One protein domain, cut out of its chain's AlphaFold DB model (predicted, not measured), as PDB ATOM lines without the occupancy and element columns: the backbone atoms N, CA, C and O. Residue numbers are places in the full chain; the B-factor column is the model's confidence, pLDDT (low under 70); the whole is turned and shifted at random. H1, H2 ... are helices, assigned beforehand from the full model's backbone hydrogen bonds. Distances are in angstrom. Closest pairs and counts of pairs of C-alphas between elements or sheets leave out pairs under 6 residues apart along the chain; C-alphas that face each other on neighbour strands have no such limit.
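AT A GLANCE: This is residues 27 to 167 of the 933 residues of the protein "Hypothetical protein" of Symbiodinium necroappetens (UniProt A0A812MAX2). Two long helices, H1 and H5, form legs that run opposite ways and spread at their free ends, with a small head of H2, H3 and H4 at the other end. The printed part has 141 residues with five named helices, H1 to H5 in order, and is all helix. It is extended, with radius of gyration of the C-alphas 26.2 A and spans of 84 by 35 by 23 A.

HOW THE PARTS SIT: H1, residues 27 to 71, is close to but not clearly touching H5, residues 126 to 167, at a shallow tilt of 25 degrees; their closest C-alphas, Ala 63 and Ser 140, are 7.2 A apart. H3, residues 86 to 101, and H4, residues 108 to 122, touch as a hairpin, closest at C-alphas 86 and 122, 6.4 A. H2, residues 74 to 78, touches H4, closest at C-alphas 74 and 117, 4.6 A. H4 and H5 only just touch, only at the corner, with 3 pairs of C-alphas within 8 A. O i to N i+4 pairs are within hydrogen-bond range throughout H1 to H4, and 37 of 38 in H5.

IN THESE COORDINATES: H1 runs 63.1 A from C-alpha 27 at (140.341, 187.734, 114.079). H5 runs 60.8 A to C-alpha 167 at (174.362, 184.905, 113.818).

THE WHOLE: The printed part has no cut. Residues 27 to 72 are among the 58 with pLDDT under 70.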
ATOM      1  N   LEU A  27     139.028 187.125 114.326       43.75
ATOM      2  CA  LEU A  27     140.341 187.734 114.079       43.75
ATOM      3  C   LEU A  27     140.878 188.476 115.319       43.75
ATOM      4  O   LEU A  27     142.059 188.363 115.653       43.75
ATOM      5  N   MET A  28     140.011 189.201 116.039       41.84
ATOM      6  CA  MET A  28     140.360 189.840 117.316       41.84
ATOM      7  C   MET A  28     140.618 188.803 118.418       41.84
ATOM      8  O   MET A  28     141.594 188.945 119.152       41.84
ATOM      9  N   ALA A  29     139.820 187.732 118.492       40.84
ATOM     10  CA  ALA A  29     140.045 186.613 119.407       40.84
ATOM     11  C   ALA A  29     141.351 185.863 119.088       40.84
ATOM     12  O   ALA A  29     142.070 185.458 119.999       40.84
ATOM     13  N   TRP A  30     141.729 185.742 117.810       50.25
ATOM     14  CA  TRP A  30     143.000 185.144 117.397       50.25
ATOM     15  C   TRP A  30     144.204 186.002 117.811       50.25
ATOM     16  O   TRP A  30     145.159 185.468 118.385       50.25
ATOM     17  N   PHE A  31     144.140 187.326 117.607       41.84
ATOM     18  CA  PHE A  31     145.182 188.268 118.040       41.84
ATOM     19  C   PHE A  31     145.302 188.367 119.568       41.84
ATOM     20  O   PHE A  31     146.422 188.354 120.087       41.84
ATOM     21  N   LEU A  32     144.176 188.386 120.289       43.19
ATOM     22  CA  LEU A  32     144.151 188.313 121.752       43.19
ATOM     23  C   LEU A  32     144.742 186.979 122.241       43.19
ATOM     24  O   LEU A  32     145.625 187.000 123.093       43.19
ATOM     25  N   SER A  33     144.414 185.846 121.601       47.84
ATOM     26  CA  SER A  33     144.991 184.539 121.959       47.84
ATOM     27  C   SER A  33     146.497 184.433 121.681       47.84
ATOM     28  O   SER A  33     147.180 183.623 122.303       47.84
ATOM     29  N   ARG A  34     147.043 185.212 120.735       47.91
ATOM     30  CA  ARG A  34     148.480 185.212 120.406       47.91
ATOM     31  C   ARG A  34     149.283 186.010 121.434       47.91
ATOM     32  O   ARG A  34     150.346 185.548 121.847       47.91
ATOM     33  N   LEU A  35     148.758 187.152 121.877       44.84
ATOM     34  CA  LEU A  35     149.336 187.939 122.972       44.84
ATOM     35  C   LEU A  35     149.205 187.211 124.313       44.84
ATOM     36  O   LEU A  35     150.179 187.146 125.061       44.84
ATOM     37  N   GLU A  36     148.061 186.573 124.569       51.31
ATOM     38  CA  GLU A  36     147.885 185.680 125.716       51.31
ATOM     39  C   GLU A  36     148.857 184.505 125.661       51.31
ATOM     40  O   GLU A  36     149.487 184.217 126.666       51.31
ATOM     41  N   ARG A  37     149.083 183.870 124.502       51.03
ATOM     42  CA  ARG A  37     150.063 182.774 124.368       51.03
ATOM     43  C   ARG A  37     151.508 183.215 124.590       51.03
ATOM     44  O   ARG A  37     152.281 182.448 125.155       51.03
ATOM     45  N   GLN A  38     151.892 184.420 124.173       53.09
ATOM     46  CA  GLN A  38     153.244 184.943 124.411       53.09
ATOM     47  C   GLN A  38     153.446 185.371 125.870       53.09
ATOM     48  O   GLN A  38     154.489 185.071 126.452       53.09
ATOM     49  N   ALA A  39     152.434 185.986 126.488       51.03
ATOM     50  CA  ALA A  39     152.428 186.285 127.916       51.03
ATOM     51  C   ALA A  39     152.404 185.000 128.760       51.03
ATOM     52  O   ALA A  39     153.163 184.892 129.717       51.03
ATOM     53  N   LEU A  40     151.621 183.992 128.361       53.25
ATOM     54  CA  LEU A  40     151.591 182.660 128.967       53.25
ATOM     55  C   LEU A  40     152.907 181.916 128.765       53.25
ATOM     56  O   LEU A  40     153.313 181.208 129.669       53.25
ATOM     57  N   ALA A  41     153.604 182.080 127.638       57.22
ATOM     58  CA  ALA A  41     154.925 181.487 127.438       57.22
ATOM     59  C   ALA A  41     155.979 182.150 128.335       57.22
ATOM     60  O   ALA A  41     156.767 181.451 128.967       57.22
ATOM     61  N   GLY A  42     155.972 183.483 128.447       60.28
ATOM     62  CA  GLY A  42     156.837 184.210 129.381       60.28
ATOM     63  C   GLY A  42     156.537 183.857 130.839       60.28
ATOM     64  O   GLY A  42     157.450 183.570 131.609       60.28
ATOM     65  N   PHE A  43     155.254 183.787 131.197       56.91
ATOM     66  CA  PHE A  43     154.795 183.364 132.515       56.91
ATOM     67  C   PHE A  43     155.128 181.896 132.784       56.91
ATOM     68  O   PHE A  43     155.604 181.591 133.864       56.91
ATOM     69  N   ALA A  44     154.976 180.997 131.811       57.47
ATOM     70  CA  ALA A  44     155.349 179.591 131.933       57.47
ATOM     71  C   ALA A  44     156.859 179.428 132.118       57.47
ATOM     72  O   ALA A  44     157.272 178.629 132.946       57.47
ATOM     73  N   VAL A  45     157.690 180.209 131.421       67.00
ATOM     74  CA  VAL A  45     159.143 180.215 131.651       67.00
ATOM     75  C   VAL A  45     159.463 180.731 133.050       67.00
ATOM     76  O   VAL A  45     160.244 180.095 133.750       67.00
ATOM     77  N   CYS A  46     158.839 181.829 133.491       57.94
ATOM     78  CA  CYS A  46     159.003 182.313 134.858       57.94
ATOM     79  C   CYS A  46     158.572 181.251 135.870       57.94
ATOM     80  O   CYS A  46     159.390 180.911 136.704       57.94
ATOM     81  N   VAL A  47     157.375 180.670 135.746       61.47
ATOM     82  CA  VAL A  47     156.840 179.610 136.617       61.47
ATOM     83  C   VAL A  47     157.731 178.376 136.618       61.47
ATOM     84  O   VAL A  47     157.965 177.827 137.683       61.47
ATOM     85  N   VAL A  48     158.271 177.949 135.474       67.62
ATOM     86  CA  VAL A  48     159.220 176.830 135.411       67.62
ATOM     87  C   VAL A  48     160.518 177.194 136.124       67.62
ATOM     88  O   VAL A  48     161.030 176.382 136.881       67.62
ATOM     89  N   VAL A  49     161.035 178.413 135.956       67.69
ATOM     90  CA  VAL A  49     162.233 178.872 136.674       67.69
ATOM     91  C   VAL A  49     161.971 178.980 138.178       67.69
ATOM     92  O   VAL A  49     162.796 178.507 138.952       67.69
ATOM     93  N   THR A  50     160.836 179.529 138.622       60.88
ATOM     94  CA  THR A  50     160.482 179.578 140.049       60.88
ATOM     95  C   THR A  50     160.192 178.197 140.613       60.88
ATOM     96  O   THR A  50     160.581 177.944 141.742       60.88
ATOM     97  N   ALA A  51     159.561 177.295 139.856       63.91
ATOM     98  CA  ALA A  51     159.315 175.916 140.270       63.91
ATOM     99  C   ALA A  51     160.627 175.137 140.381       63.91
ATOM    100  O   ALA A  51     160.847 174.475 141.384       63.91
ATOM    101  N   VAL A  52     161.544 175.284 139.421       67.94
ATOM    102  CA  VAL A  52     162.888 174.696 139.497       67.94
ATOM    103  C   VAL A  52     163.658 175.282 140.678       67.94
ATOM    104  O   VAL A  52     164.259 174.527 141.428       67.94
ATOM    105  N   LEU A  53     163.616 176.596 140.906       62.94
ATOM    106  CA  LEU A  53     164.259 177.217 142.070       62.94
ATOM    107  C   LEU A  53     163.631 176.765 143.394       62.94
ATOM    108  O   LEU A  53     164.353 176.551 144.362       62.94
ATOM    109  N   HIS A  54     162.312 176.591 143.437       67.19
ATOM    110  CA  HIS A  54     161.583 176.105 144.603       67.19
ATOM    111  C   HIS A  54     161.898 174.632 144.892       67.19
ATOM    112  O   HIS A  54     162.203 174.298 146.030       67.19
ATOM    113  N   GLU A  55     161.925 173.769 143.876       64.06
ATOM    114  CA  GLU A  55     162.358 172.369 143.990       64.06
ATOM    115  C   GLU A  55     163.836 172.267 144.386       64.06
ATOM    116  O   GLU A  55     164.198 171.464 145.236       64.06
ATOM    117  N   VAL A  56     164.702 173.136 143.856       62.88
ATOM    118  CA  VAL A  56     166.109 173.246 144.282       62.88
ATOM    119  C   VAL A  56     166.205 173.679 145.748       62.88
ATOM    120  O   VAL A  56     167.067 173.182 146.471       62.88
ATOM    121  N   MET A  57     165.327 174.570 146.218       63.84
ATOM    122  CA  MET A  57     165.255 174.956 147.629       63.84
ATOM    123  C   MET A  57     164.723 173.824 148.513       63.84
ATOM    124  O   MET A  57     165.318 173.562 149.551       63.84
ATOM    125  N   GLN A  58     163.692 173.090 148.092       65.31
ATOM    126  CA  GLN A  58     163.191 171.922 148.824       65.31
ATOM    127  C   GLN A  58     164.207 170.777 148.855       65.31
ATOM    128  O   GLN A  58     164.373 170.125 149.882       65.31
ATOM    129  N   LEU A  59     164.946 170.558 147.765       60.00
ATOM    130  CA  LEU A  59     166.054 169.604 147.707       60.00
ATOM    131  C   LEU A  59     167.244 170.064 148.544       60.00
ATOM    132  O   LEU A  59     167.929 169.223 149.116       60.00
ATOM    133  N   ARG A  60     167.485 171.374 148.656       62.44
ATOM    134  CA  ARG A  60     168.458 171.928 149.600       62.44
ATOM    135  C   ARG A  60     168.008 171.688 151.035       62.44
ATOM    136  O   ARG A  60     168.840 171.264 151.823       62.44
ATOM    137  N   ASP A  61     166.732 171.888 151.349       62.56
ATOM    138  CA  ASP A  61     166.180 171.642 152.682       62.56
ATOM    139  C   ASP A  61     166.214 170.146 153.031       62.56
ATOM    140  O   ASP A  61     166.615 169.771 154.134       62.56
ATOM    141  N   LEU A  62     165.918 169.270 152.063       62.78
ATOM    142  CA  LEU A  62     166.079 167.820 152.167       62.78
ATOM    143  C   LEU A  62     167.553 167.435 152.330       62.78
ATOM    144  O   LEU A  62     167.874 166.627 153.193       62.78
ATOM    145  N   ALA A  63     168.460 168.029 151.554       58.81
ATOM    146  CA  ALA A  63     169.895 167.801 151.672       58.81
ATOM    147  C   ALA A  63     170.414 168.284 153.027       58.81
ATOM    148  O   ALA A  63     171.186 167.566 153.648       58.81
ATOM    149  N   THR A  64     169.944 169.425 153.541       59.84
ATOM    150  CA  THR A  64     170.268 169.888 154.894       59.84
ATOM    151  C   THR A  64     169.634 169.016 155.964       59.84
ATOM    152  O   THR A  64     170.283 168.790 156.971       59.84
ATOM    153  N   SER A  65     168.438 168.463 155.748       60.78
ATOM    154  CA  SER A  65     167.772 167.531 156.666       60.78
ATOM    155  C   SER A  65     168.534 166.204 156.751       60.78
ATOM    156  O   SER A  65     168.910 165.764 157.839       60.78
ATOM    157  N   ILE A  66     168.885 165.635 155.593       62.69
ATOM    158  CA  ILE A  66     169.765 164.473 155.443       62.69
ATOM    159  C   ILE A  66     171.130 164.771 156.071       62.69
ATOM    160  O   ILE A  66     171.653 163.943 156.808       62.69
ATOM    161  N   GLN A  67     171.682 165.967 155.859       59.28
ATOM    162  CA  GLN A  67     172.948 166.402 156.442       59.28
ATOM    163  C   GLN A  67     172.846 166.620 157.955       59.28
ATOM    164  O   GLN A  67     173.799 166.298 158.645       59.28
ATOM    165  N   THR A  68     171.718 167.081 158.503       58.44
ATOM    166  CA  THR A  68     171.493 167.196 159.954       58.44
ATOM    167  C   THR A  68     171.284 165.840 160.619       58.44
ATOM    168  O   THR A  68     171.788 165.632 161.717       58.44
ATOM    169  N   GLN A  69     170.633 164.887 159.943       58.50
ATOM    170  CA  GLN A  69     170.552 163.495 160.398       58.50
ATOM    171  C   GLN A  69     171.896 162.757 160.255       58.50
ATOM    172  O   GLN A  69     172.206 161.896 161.070       58.50
ATOM    173  N   LEU A  70     172.724 163.125 159.270       56.75
ATOM    174  CA  LEU A  70     174.114 162.666 159.118       56.75
ATOM    175  C   LEU A  70     175.101 163.378 160.046       56.75
ATOM    176  O   LEU A  70     176.160 162.829 160.309       56.75
ATOM    177  N   LEU A  71     174.812 164.597 160.506       55.09
ATOM    178  CA  LEU A  71     175.689 165.377 161.389       55.09
ATOM    179  C   LEU A  71     175.741 164.783 162.799       55.09
ATOM    180  O   LEU A  71     176.741 164.975 163.493       55.09
ATOM    181  N   GLU A  72     174.744 163.976 163.177       67.69
ATOM    182  CA  GLU A  72     174.834 163.031 164.298       67.69
ATOM    183  C   GLU A  72     175.557 161.724 163.899       67.69
ATOM    184  O   GLU A  72     175.205 160.632 164.343       67.69
ATOM    185  N   ASP A  73     176.584 161.820 163.048       83.81
ATOM    186  CA  ASP A  73     177.516 160.730 162.763       83.81
ATOM    187  C   ASP A  73     178.071 160.186 164.089       83.81
ATOM    188  O   ASP A  73     178.489 160.935 164.976       83.81
ATOM    189  N   HIS A  74     178.086 158.869 164.270       90.00
ATOM    190  CA  HIS A  74     178.619 158.275 165.491       90.00
ATOM    191  C   HIS A  74     180.111 158.605 165.657       90.00
ATOM    192  O   HIS A  74     180.575 158.760 166.790       90.00
ATOM    193  N   TYR A  75     180.842 158.811 164.550       91.31
ATOM    194  CA  TYR A  75     182.233 159.271 164.584       91.31
ATOM    195  C   TYR A  75     182.348 160.731 165.056       91.31
ATOM    196  O   TYR A  75     183.188 161.027 165.908       91.31
ATOM    197  N   SER A  76     181.473 161.636 164.587       88.38
ATOM    198  CA  SER A  76     181.456 163.040 165.041       88.38
ATOM    199  C   SER A  76     181.003 163.156 166.500       88.38
ATOM    200  O   SER A  76     181.582 163.924 167.265       88.38
ATOM    201  N   THR A  77     180.039 162.327 166.909       89.12
ATOM    202  CA  THR A  77     179.505 162.256 168.278       89.12
ATOM    203  C   THR A  77     180.588 161.850 169.283       89.12
ATOM    204  O   THR A  77     180.645 162.396 170.384       89.12
ATOM    205  N   LEU A  78     181.480 160.927 168.904       90.38
ATOM    206  CA  LEU A  78     182.651 160.545 169.705       90.38
ATOM    207  C   LEU A  78     183.869 161.464 169.492       90.38
ATOM    208  O   LEU A  78     184.830 161.374 170.256       90.38
ATOM    209  N   GLY A  79     183.841 162.350 168.491       90.19
ATOM    210  CA  GLY A  79     184.949 163.243 168.151       90.19
ATOM    211  C   GLY A  79     186.177 162.513 167.597       90.19
ATOM    212  O   GLY A  79     187.304 162.889 167.917       90.19
ATOM    213  N   VAL A  80     185.968 161.454 166.811       93.00
ATOM    214  CA  VAL A  80     187.029 160.626 166.212       93.00
ATOM    215  C   VAL A  80     186.967 160.649 164.686       93.00
ATOM    216  O   VAL A  80     185.915 160.891 164.096       93.00
ATOM    217  N   ALA A  81     188.105 160.395 164.039       90.12
ATOM    218  CA  ALA A  81     188.170 160.247 162.590       90.12
ATOM    219  C   ALA A  81     187.458 158.960 162.128       90.12
ATOM    220  O   ALA A  81     187.296 158.011 162.895       90.12
ATOM    221  N   ALA A  82     187.017 158.921 160.868       86.69
ATOM    222  CA  ALA A  82     186.259 157.790 160.315       86.69
ATOM    223  C   ALA A  82     187.070 156.481 160.241       86.69
ATOM    224  O   ALA A  82     186.513 155.387 160.264       86.69
ATOM    225  N   ASP A  83     188.390 156.599 160.158       90.19
ATOM    226  CA  ASP A  83     189.368 155.515 160.139       90.19
ATOM    227  C   ASP A  83     189.897 155.157 161.537       90.19
ATOM    228  O   ASP A  83     190.776 154.304 161.657       90.19
ATOM    229  N   ALA A  84     189.340 155.751 162.603       92.19
ATOM    230  CA  ALA A  84     189.809 155.533 163.966       92.19
ATOM    231  C   ALA A  84     189.813 154.043 164.344       92.19
ATOM    232  O   ALA A  84     188.834 153.304 164.165       92.19
ATOM    233  N   SER A  85     190.925 153.605 164.917       93.69
ATOM    234  CA  SER A  85     191.084 152.260 165.452       93.69
ATOM    235  C   SER A  85     190.141 152.018 166.638       93.69
ATOM    236  O   SER A  85     189.682 152.939 167.316       93.69
ATOM    237  N   GLN A  86     189.873 150.747 166.947       91.75
ATOM    238  CA  GLN A  86     189.043 150.371 168.099       91.75
ATOM    239  C   GLN A  86     189.573 150.953 169.422       91.75
ATOM    240  O   GLN A  86     188.800 151.351 170.301       91.75
ATOM    241  N   ALA A  87     190.900 151.033 169.558       92.56
ATOM    242  CA  ALA A  87     191.555 151.613 170.723       92.56
ATOM    243  C   ALA A  87     191.277 153.120 170.835       92.56
ATOM    244  O   ALA A  87     190.979 153.611 171.927       92.56
ATOM    245  N   GLU A  88     191.300 153.849 169.718       93.25
ATOM    246  CA  GLU A  88     190.991 155.283 169.675       93.25
ATOM    247  C   GLU A  88     189.520 155.556 169.983       93.25
ATOM    248  O   GLU A  88     189.235 156.432 170.795       93.25
ATOM    249  N   ILE A  89     188.601 154.755 169.436       94.56
ATOM    250  CA  ILE A  89     187.158 154.839 169.719       94.56
ATOM    251  C   ILE A  89     186.888 154.612 171.211       94.56
ATOM    252  O   ILE A  89     186.200 155.405 171.857       94.56
ATOM    253  N   THR A  90     187.489 153.571 171.796       93.06
ATOM    254  CA  THR A  90     187.356 153.265 173.231       93.06
ATOM    255  C   THR A  90     187.934 154.380 174.097       93.06
ATOM    256  O   THR A  90     187.345 154.774 175.108       93.06
ATOM    257  N   THR A  91     189.079 154.928 173.693       94.25
ATOM    258  CA  THR A  91     189.729 156.026 174.410       94.25
ATOM    259  C   THR A  91     188.902 157.309 174.326       94.25
ATOM    260  O   THR A  91     188.724 157.985 175.339       94.25
ATOM    261  N   ALA A  92     188.354 157.635 173.155       93.81
ATOM    262  CA  ALA A  92     187.499 158.797 172.947       93.81
ATOM    263  C   ALA A  92     186.193 158.692 173.744       93.81
ATOM    264  O   ALA A  92     185.827 159.646 174.429       93.81
ATOM    265  N   TYR A  93     185.562 157.514 173.770       95.12
ATOM    266  CA  TYR A  93     184.388 157.260 174.607       95.12
ATOM    267  C   TYR A  93     184.687 157.463 176.098       95.12
ATOM    268  O   TYR A  93     183.940 158.164 176.783       95.12
ATOM    269  N   ARG A  94     185.814 156.939 176.611       93.19
ATOM    270  CA  ARG A  94     186.242 157.173 178.006       93.19
ATOM    271  C   ARG A  94     186.489 158.655 178.299       93.19
ATOM    272  O   ARG A  94     186.059 159.154 179.336       93.19
ATOM    273  N   ARG A  95     187.138 159.389 177.388       92.50
ATOM    274  CA  ARG A  95     187.336 160.845 177.537       92.50
ATOM    275  C   ARG A  95     186.001 161.595 177.562       92.50
ATOM    276  O   ARG A  95     185.802 162.440 178.435       92.50
ATOM    277  N   ALA A  96     185.087 161.280 176.645       89.94
ATOM    278  CA  ALA A  96     183.781 161.929 176.542       89.94
ATOM    279  C   ALA A  96     182.898 161.645 177.770       89.94
ATOM    280  O   ALA A  96     182.320 162.565 178.348       89.94
ATOM    281  N   THR A  97     182.860 160.396 178.240       88.88
ATOM    282  CA  THR A  97     182.099 159.993 179.435       88.88
ATOM    283  C   THR A  97     182.660 160.589 180.726       88.88
ATOM    284  O   THR A  97     181.885 161.108 181.532       88.88
ATOM    285  N   ASN A  98     183.987 160.630 180.896       87.19
ATOM    286  CA  ASN A  98     184.621 161.292 182.043       87.19
ATOM    287  C   ASN A  98     184.296 162.792 182.086       87.19
ATOM    288  O   ASN A  98     183.994 163.332 183.151       87.19
ATOM    289  N   LYS A  99     184.268 163.454 180.920       85.12
ATOM    290  CA  LYS A  99     183.887 164.868 180.813       85.12
ATOM    291  C   LYS A  99     182.446 165.108 181.284       85.12
ATOM    292  O   LYS A  99     182.192 166.101 181.961       85.12
ATOM    293  N   ILE A 100     181.522 164.184 181.009       83.44
ATOM    294  CA  ILE A 100     180.108 164.291 181.414       83.44
ATOM    295  C   ILE A 100     179.879 163.850 182.870       83.44
ATOM    296  O   ILE A 100     178.941 164.317 183.514       83.44
ATOM    297  N   SER A 101     180.725 162.982 183.433       71.94
ATOM    298  CA  SER A 101     180.651 162.603 184.857       71.94
ATOM    299  C   SER A 101     180.838 163.808 185.790       71.94
ATOM    300  O   SER A 101     180.192 163.897 186.830       71.94
ATOM    301  N   SER A 102     181.632 164.797 185.360       70.50
ATOM    302  CA  SER A 102     181.891 166.028 186.121       70.50
ATOM    303  C   SER A 102     180.712 167.016 186.202       70.50
ATOM    304  O   SER A 102     180.729 167.913 187.038       70.50
ATOM    305  N   LYS A 103     179.667 166.864 185.372       69.75
ATOM    306  CA  LYS A 103     178.481 167.741 185.358       69.75
ATOM    307  C   LYS A 103     177.255 166.968 185.849       69.75
ATOM    308  O   LYS A 103     176.612 166.256 185.084       69.75
ATOM    309  N   GLN A 104     176.932 167.095 187.136       58.75
ATOM    310  CA  GLN A 104     176.048 166.162 187.850       58.75
ATOM    311  C   GLN A 104     174.550 166.173 187.467       58.75
ATOM    312  O   GLN A 104     173.827 165.311 187.957       58.75
ATOM    313  N   GLN A 105     174.055 167.055 186.582       57.66
ATOM    314  CA  GLN A 105     172.594 167.170 186.391       57.66
ATOM    315  C   GLN A 105     172.051 167.427 184.975       57.66
ATOM    316  O   GLN A 105     170.834 167.426 184.818       57.66
ATOM    317  N   ALA A 106     172.879 167.572 183.934       55.28
ATOM    318  CA  ALA A 106     172.378 168.040 182.630       55.28
ATOM    319  C   ALA A 106     172.311 167.014 181.483       55.28
ATOM    320  O   ALA A 106     171.903 167.406 180.401       55.28
ATOM    321  N   ASP A 107     172.683 165.735 181.640       68.12
ATOM    322  CA  ASP A 107     173.040 164.992 180.416       68.12
ATOM    323  C   ASP A 107     172.763 163.479 180.394       68.12
ATOM    324  O   ASP A 107     173.590 162.661 179.993       68.12
ATOM    325  N   LYS A 108     171.543 163.071 180.766       80.06
ATOM    326  CA  LYS A 108     171.079 161.697 180.475       80.06
ATOM    327  C   LYS A 108     171.004 161.425 178.963       80.06
ATOM    328  O   LYS A 108     171.345 160.327 178.531       80.06
ATOM    329  N   GLN A 109     170.603 162.418 178.165       79.06
ATOM    330  CA  GLN A 109     170.458 162.273 176.712       79.06
ATOM    331  C   GLN A 109     171.804 162.166 175.986       79.06
ATOM    332  O   GLN A 109     171.958 161.277 175.155       79.06
ATOM    333  N   SER A 110     172.806 162.991 176.309       83.31
ATOM    334  CA  SER A 110     174.127 162.857 175.670       83.31
ATOM    335  C   SER A 110     174.870 161.594 176.104       83.31
ATOM    336  O   SER A 110     175.559 161.001 175.279       83.31
ATOM    337  N   ARG A 111     174.681 161.113 177.346       85.25
ATOM    338  CA  ARG A 111     175.195 159.796 177.763       85.25
ATOM    339  C   ARG A 111     174.590 158.669 176.931       85.25
ATOM    340  O   ARG A 111     175.345 157.827 176.464       85.25
ATOM    341  N   ALA A 112     173.274 158.693 176.702       86.69
ATOM    342  CA  ALA A 112     172.597 157.715 175.849       86.69
ATOM    343  C   ALA A 112     173.063 157.796 174.381       86.69
ATOM    344  O   ALA A 112     173.279 156.769 173.741       86.69
ATOM    345  N   LYS A 113     173.284 159.009 173.852       88.25
ATOM    346  CA  LYS A 113     173.832 159.204 172.498       88.25
ATOM    347  C   LYS A 113     175.267 158.689 172.373       88.25
ATOM    348  O   LYS A 113     175.581 157.990 171.415       88.25
ATOM    349  N   LEU A 114     176.129 158.982 173.348       91.12
ATOM    350  CA  LEU A 114     177.515 158.502 173.364       91.12
ATOM    351  C   LEU A 114     177.600 156.989 173.542       91.12
ATOM    352  O   LEU A 114     178.447 156.366 172.907       91.12
ATOM    353  N   SER A 115     176.742 156.395 174.378       91.19
ATOM    354  CA  SER A 115     176.698 154.941 174.537       91.19
ATOM    355  C   SER A 115     176.222 154.262 173.257       91.19
ATOM    356  O   SER A 115     176.865 153.314 172.829       91.19
ATOM    357  N   ALA A 116     175.181 154.783 172.598       91.00
ATOM    358  CA  ALA A 116     174.700 154.253 171.321       91.00
ATOM    359  C   ALA A 116     175.749 154.393 170.200       91.00
ATOM    360  O   ALA A 116     175.958 153.459 169.422       91.00
ATOM    361  N   ALA A 117     176.454 155.528 170.146       91.88
ATOM    362  CA  ALA A 117     177.549 155.745 169.203       91.88
ATOM    363  C   ALA A 117     178.715 154.781 169.459       91.88
ATOM    364  O   ALA A 117     179.230 154.171 168.525       91.88
ATOM    365  N   TYR A 118     179.101 154.594 170.724       94.38
ATOM    366  CA  TYR A 118     180.140 153.640 171.100       94.38
ATOM    367  C   TYR A 118     179.729 152.199 170.808       94.38
ATOM    368  O   TYR A 118     180.522 151.462 170.239       94.38
ATOM    369  N   GLU A 119     178.510 151.783 171.137       93.06
ATOM    370  CA  GLU A 119     178.014 150.429 170.870       93.06
ATOM    371  C   GLU A 119     178.006 150.122 169.366       93.06
ATOM    372  O   GLU A 119     178.487 149.073 168.937       93.06
ATOM    373  N   THR A 120     177.565 151.084 168.552       90.62
ATOM    374  CA  THR A 120     177.530 150.942 167.091       90.62
ATOM    375  C   THR A 120     178.929 150.911 166.470       90.62
ATOM    376  O   THR A 120     179.168 150.160 165.527       90.62
ATOM    377  N   LEU A 121     179.871 151.702 166.997       92.56
ATOM    378  CA  LEU A 121     181.236 151.788 166.467       92.56
ATOM    379  C   LEU A 121     182.197 150.742 167.033       92.56
ATOM    380  O   LEU A 121     183.186 150.421 166.382       92.56
ATOM    381  N   SER A 122     181.934 150.213 168.225       90.12
ATOM    382  CA  SER A 122     182.783 149.205 168.866       90.12
ATOM    383  C   SER A 122     182.314 147.772 168.595       90.12
ATOM    384  O   SER A 122     183.103 146.841 168.763       90.12
ATOM    385  N   GLY A 123     181.058 147.592 168.176       87.88
ATOM    386  CA  GLY A 123     180.445 146.291 167.930       87.88
ATOM    387  C   GLY A 123     180.592 145.755 166.500       87.88
ATOM    388  O   GLY A 123     181.128 146.395 165.595       87.88
ATOM    389  N   ALA A 124     180.030 144.563 166.272       86.62
ATOM    390  CA  ALA A 124     179.983 143.913 164.955       86.62
ATOM    391  C   ALA A 124     179.146 144.683 163.907       86.62
ATOM    392  O   ALA A 124     179.168 144.344 162.725       86.62
ATOM    393  N   SER A 125     178.410 145.722 164.319       85.38
ATOM    394  CA  SER A 125     177.592 146.584 163.461       85.38
ATOM    395  C   SER A 125     178.389 147.677 162.729       85.38
ATOM    396  O   SER A 125     177.874 148.221 161.746       85.38
ATOM    397  N   ARG A 126     179.646 147.952 163.120       89.12
ATOM    398  CA  ARG A 126     180.495 148.993 162.507       89.12
ATOM    399  C   ARG A 126     180.609 148.884 160.975       89.12
ATOM    400  O   ARG A 126     180.337 149.878 160.305       89.12
ATOM    401  N   PRO A 127     180.890 147.713 160.363       87.69
ATOM    402  CA  PRO A 127     181.018 147.618 158.904       87.69
ATOM    403  C   PRO A 127     179.707 147.911 158.158       87.69
ATOM    404  O   PRO A 127     179.718 148.430 157.042       87.69
ATOM    405  N   ALA A 128     178.561 147.575 158.762       81.12
ATOM    406  CA  ALA A 128     177.248 147.872 158.195       81.12
ATOM    407  C   ALA A 128     176.927 149.371 158.289       81.12
ATOM    408  O   ALA A 128     176.358 149.939 157.353       81.12
ATOM    409  N   TYR A 129     177.328 150.013 159.389       85.56
ATOM    410  CA  TYR A 129     177.237 151.457 159.569       85.56
ATOM    411  C   TYR A 129     178.118 152.212 158.560       85.56
ATOM    412  O   TYR A 129     177.617 153.083 157.847       85.56
ATOM    413  N   ASP A 130     179.382 151.807 158.404       86.94
ATOM    414  CA  ASP A 130     180.327 152.421 157.464       86.94
ATOM    415  C   ASP A 130     179.834 152.324 156.009       86.94
ATOM    416  O   ASP A 130     179.877 153.312 155.272       86.94
ATOM    417  N   LYS A 131     179.270 151.176 155.601       83.81
ATOM    418  CA  LYS A 131     178.657 151.009 154.269       83.81
ATOM    419  C   LYS A 131     177.463 151.938 154.046       83.81
ATOM    420  O   LYS A 131     177.349 152.538 152.977       83.81
ATOM    421  N   ARG A 132     176.573 152.079 155.036       82.06
ATOM    422  CA  ARG A 132     175.426 153.005 154.947       82.06
ATOM    423  C   ARG A 132     175.904 154.450 154.834       82.06
ATOM    424  O   ARG A 132     175.427 155.177 153.970       82.06
ATOM    425  N   ARG A 133     176.886 154.843 155.642       82.81
ATOM    426  CA  ARG A 133     177.487 156.181 155.612       82.81
ATOM    427  C   ARG A 133     178.127 156.496 154.259       82.81
ATOM    428  O   ARG A 133     177.878 157.563 153.705       82.81
ATOM    429  N   GLN A 134     178.888 155.559 153.689       83.69
ATOM    430  CA  GLN A 134     179.469 155.700 152.349       83.69
ATOM    431  C   GLN A 134     178.396 155.853 151.267       83.69
ATOM    432  O   GLN A 134     178.519 156.725 150.409       83.69
ATOM    433  N   PHE A 135     177.327 155.054 151.325       80.00
ATOM    434  CA  PHE A 135     176.220 155.157 150.377       80.00
ATOM    435  C   PHE A 135     175.544 156.531 150.439       80.00
ATOM    436  O   PHE A 135     175.286 157.142 149.405       80.00
ATOM    437  N   VAL A 136     175.305 157.048 151.644       79.31
ATOM    438  CA  VAL A 136     174.658 158.350 151.825       79.31
ATOM    439  C   VAL A 136     175.564 159.506 151.376       79.31
ATOM    440  O   VAL A 136     175.083 160.435 150.733       79.31
ATOM    441  N   MET A 137     176.874 159.429 151.633       79.31
ATOM    442  CA  MET A 137     177.856 160.401 151.124       79.31
ATOM    443  C   MET A 137     177.953 160.385 149.591       79.31
ATOM    444  O   MET A 137     178.068 161.434 148.962       79.31
ATOM    445  N   LEU A 138     177.880 159.203 148.975       80.69
ATOM    446  CA  LEU A 138     177.862 159.075 147.520       80.69
ATOM    447  C   LEU A 138     176.560 159.636 146.931       80.69
ATOM    448  O   LEU A 138     176.596 160.379 145.952       80.69
ATOM    449  N   ALA A 139     175.415 159.326 147.544       77.44
ATOM    450  CA  ALA A 139     174.111 159.818 147.111       77.44
ATOM    451  C   ALA A 139     174.006 161.348 147.218       77.44
ATOM    452  O   ALA A 139     173.511 161.987 146.290       77.44
ATOM    453  N   SER A 140     174.518 161.951 148.298       77.12
ATOM    454  CA  SER A 140     174.533 163.411 148.452       77.12
ATOM    455  C   SER A 140     175.437 164.082 147.417       77.12
ATOM    456  O   SER A 140     175.042 165.082 146.818       77.12
ATOM    457  N   PHE A 141     176.603 163.498 147.124       79.31
ATOM    458  CA  PHE A 141     177.501 164.002 146.086       79.31
ATOM    459  C   PHE A 141     176.869 163.931 144.688       79.31
ATOM    460  O   PHE A 141     176.916 164.912 143.946       79.31
ATOM    461  N   ILE A 142     176.225 162.809 144.341       78.44
ATOM    462  CA  ILE A 142     175.516 162.643 143.061       78.44
ATOM    463  C   ILE A 142     174.375 163.659 142.937       78.44
ATOM    464  O   ILE A 142     174.227 164.283 141.886       78.44
ATOM    465  N   LEU A 143     173.600 163.870 144.006       78.19
ATOM    466  CA  LEU A 143     172.498 164.832 144.018       78.19
ATOM    467  C   LEU A 143     173.001 166.264 143.777       78.19
ATOM    468  O   LEU A 143     172.453 166.975 142.937       78.19
ATOM    469  N   ILE A 144     174.076 166.671 144.462       76.56
ATOM    470  CA  ILE A 144     174.689 167.998 144.297       76.56
ATOM    471  C   ILE A 144     175.258 168.161 142.881       76.56
ATOM    472  O   ILE A 144     175.032 169.187 142.239       76.56
ATOM    473  N   ALA A 145     175.953 167.146 142.360       77.62
ATOM    474  CA  ALA A 145     176.494 167.174 141.006       77.62
ATOM    475  C   ALA A 145     175.382 167.302 139.948       77.62
ATOM    476  O   ALA A 145     175.518 168.089 139.009       77.62
ATOM    477  N   ALA A 146     174.263 166.591 140.108       74.44
ATOM    478  CA  ALA A 146     173.104 166.689 139.219       74.44
ATOM    479  C   ALA A 146     172.433 168.074 139.287       74.44
ATOM    480  O   ALA A 146     172.145 168.667 138.247       74.44
ATOM    481  N   LEU A 147     172.264 168.623 140.496       75.19
ATOM    482  CA  LEU A 147     171.684 169.951 140.736       75.19
ATOM    483  C   LEU A 147     172.473 171.086 140.068       75.19
ATOM    484  O   LEU A 147     171.876 172.070 139.644       75.19
ATOM    485  N   VAL A 148     173.798 170.957 139.949       75.31
ATOM    486  CA  VAL A 148     174.649 171.979 139.314       75.31
ATOM    487  C   VAL A 148     174.818 171.737 137.811       75.31
ATOM    488  O   VAL A 148     174.773 172.681 137.020       75.31
ATOM    489  N   SER A 149     175.004 170.484 137.390       74.38
ATOM    490  CA  SER A 149     175.333 170.156 135.995       74.38
ATOM    491  C   SER A 149     174.147 170.298 135.037       74.38
ATOM    492  O   SER A 149     174.323 170.823 133.936       74.38
ATOM    493  N   VAL A 150     172.936 169.904 135.442       78.81
ATOM    494  CA  VAL A 150     171.752 169.950 134.565       78.81
ATOM    495  C   VAL A 150     171.379 171.391 134.171       78.81
ATOM    496  O   VAL A 150     171.234 171.647 132.970       78.81
ATOM    497  N   PRO A 151     171.304 172.370 135.099       75.44
ATOM    498  CA  PRO A 151     171.034 173.760 134.729       75.44
ATOM    499  C   PRO A 151     172.141 174.381 133.871       75.44
ATOM    500  O   PRO A 151     171.846 175.131 132.941       75.44
ATOM    501  N   ALA A 152     173.409 174.050 134.138       72.44
ATOM    502  CA  ALA A 152     174.543 174.579 133.382       72.44
ATOM    503  C   ALA A 152     174.531 174.108 131.916       72.44
ATOM    504  O   ALA A 152     174.711 174.919 131.006       72.44
ATOM    505  N   VAL A 153     174.255 172.821 131.671       79.12
ATOM    506  CA  VAL A 153     174.138 172.265 130.312       79.12
ATOM    507  C   VAL A 153     172.928 172.848 129.581       79.12
ATOM    508  O   VAL A 153     173.040 173.219 128.410       79.12
ATOM    509  N   PHE A 154     171.789 172.996 130.265       79.88
ATOM    510  CA  PHE A 154     170.598 173.614 129.677       79.88
ATOM    511  C   PHE A 154     170.848 175.075 129.281       79.88
ATOM    512  O   PHE A 154     170.501 175.484 128.170       79.88
ATOM    513  N   LEU A 155     171.508 175.852 130.148       74.38
ATOM    514  CA  LEU A 155     171.863 177.241 129.870       74.38
ATOM    515  C   LEU A 155     172.841 177.346 128.694       74.38
ATOM    516  O   LEU A 155     172.626 178.160 127.797       74.38
ATOM    517  N   ALA A 156     173.864 176.489 128.640       74.19
ATOM    518  CA  ALA A 156     174.812 176.448 127.527       74.19
ATOM    519  C   ALA A 156     174.125 176.108 126.193       74.19
ATOM    520  O   ALA A 156     174.358 176.786 125.189       74.19
ATOM    521  N   TYR A 157     173.226 175.118 126.181       83.19
ATOM    522  CA  TYR A 157     172.423 174.769 125.008       83.19
ATOM    523  C   TYR A 157     171.516 175.928 124.567       83.19
ATOM    524  O   TYR A 157     171.457 176.260 123.379       83.19
ATOM    525  N   PHE A 158     170.842 176.588 125.513       76.25
ATOM    526  CA  PHE A 158     169.983 177.735 125.226       76.25
ATOM    527  C   PHE A 158     170.786 178.912 124.657       76.25
ATOM    528  O   PHE A 158     170.422 179.454 123.612       76.25
ATOM    529  N   CYS A 159     171.922 179.257 125.272       69.00
ATOM    530  CA  CYS A 159     172.830 180.291 124.782       69.00
ATOM    531  C   CYS A 159     173.361 179.967 123.382       69.00
ATOM    532  O   CYS A 159     173.342 180.842 122.518       69.00
ATOM    533  N   ALA A 160     173.764 178.722 123.115       72.62
ATOM    534  CA  ALA A 160     174.196 178.296 121.785       72.62
ATOM    535  C   ALA A 160     173.067 178.443 120.750       72.62
ATOM    536  O   ALA A 160     173.281 179.005 119.677       72.62
ATOM    537  N   ARG A 161     171.839 178.028 121.084       75.56
ATOM    538  CA  ARG A 161     170.676 178.136 120.188       75.56
ATOM    539  C   ARG A 161     170.283 179.589 119.907       75.56
ATOM    540  O   ARG A 161     169.931 179.919 118.773       75.56
ATOM    541  N   VAL A 162     170.369 180.466 120.907       68.25
ATOM    542  CA  VAL A 162     170.151 181.912 120.744       68.25
ATOM    543  C   VAL A 162     171.266 182.528 119.897       68.25
ATOM    544  O   VAL A 162     170.969 183.255 118.957       68.25
ATOM    545  N   LEU A 163     172.534 182.196 120.151       66.06
ATOM    546  CA  LEU A 163     173.673 182.709 119.381       66.06
ATOM    547  C   LEU A 163     173.646 182.265 117.913       66.06
ATOM    548  O   LEU A 163     173.966 183.068 117.040       66.06
ATOM    549  N   VAL A 164     173.216 181.034 117.621       66.19
ATOM    550  CA  VAL A 164     173.027 180.548 116.242       66.19
ATOM    551  C   VAL A 164     171.902 181.318 115.541       66.19
ATOM    552  O   VAL A 164     172.095 181.781 114.419       66.19
ATOM    553  N   ARG A 165     170.771 181.565 116.217       58.19
ATOM    554  CA  ARG A 165     169.684 182.406 115.674       58.19
ATOM    555  C   ARG A 165     170.065 183.882 115.523       58.19
ATOM    556  O   ARG A 165     169.532 184.564 114.660       58.19
ATOM    557  N   VAL A 166     170.984 184.383 116.344       54.06
ATOM    558  CA  VAL A 166     171.483 185.766 116.268       54.06
ATOM    559  C   VAL A 166     172.571 185.928 115.198       54.06
ATOM    560  O   VAL A 166     172.718 187.022 114.656       54.06
ATOM    561  N   ARG A 167     173.323 184.869 114.864       49.59
ATOM    562  CA  ARG A 167     174.362 184.905 113.818       49.59
ATOM    563  C   ARG A 167     173.814 184.774 112.399       49.59
ATOM    564  O   ARG A 167     174.402 185.366 111.503       49.59
TER     565      ARG A 167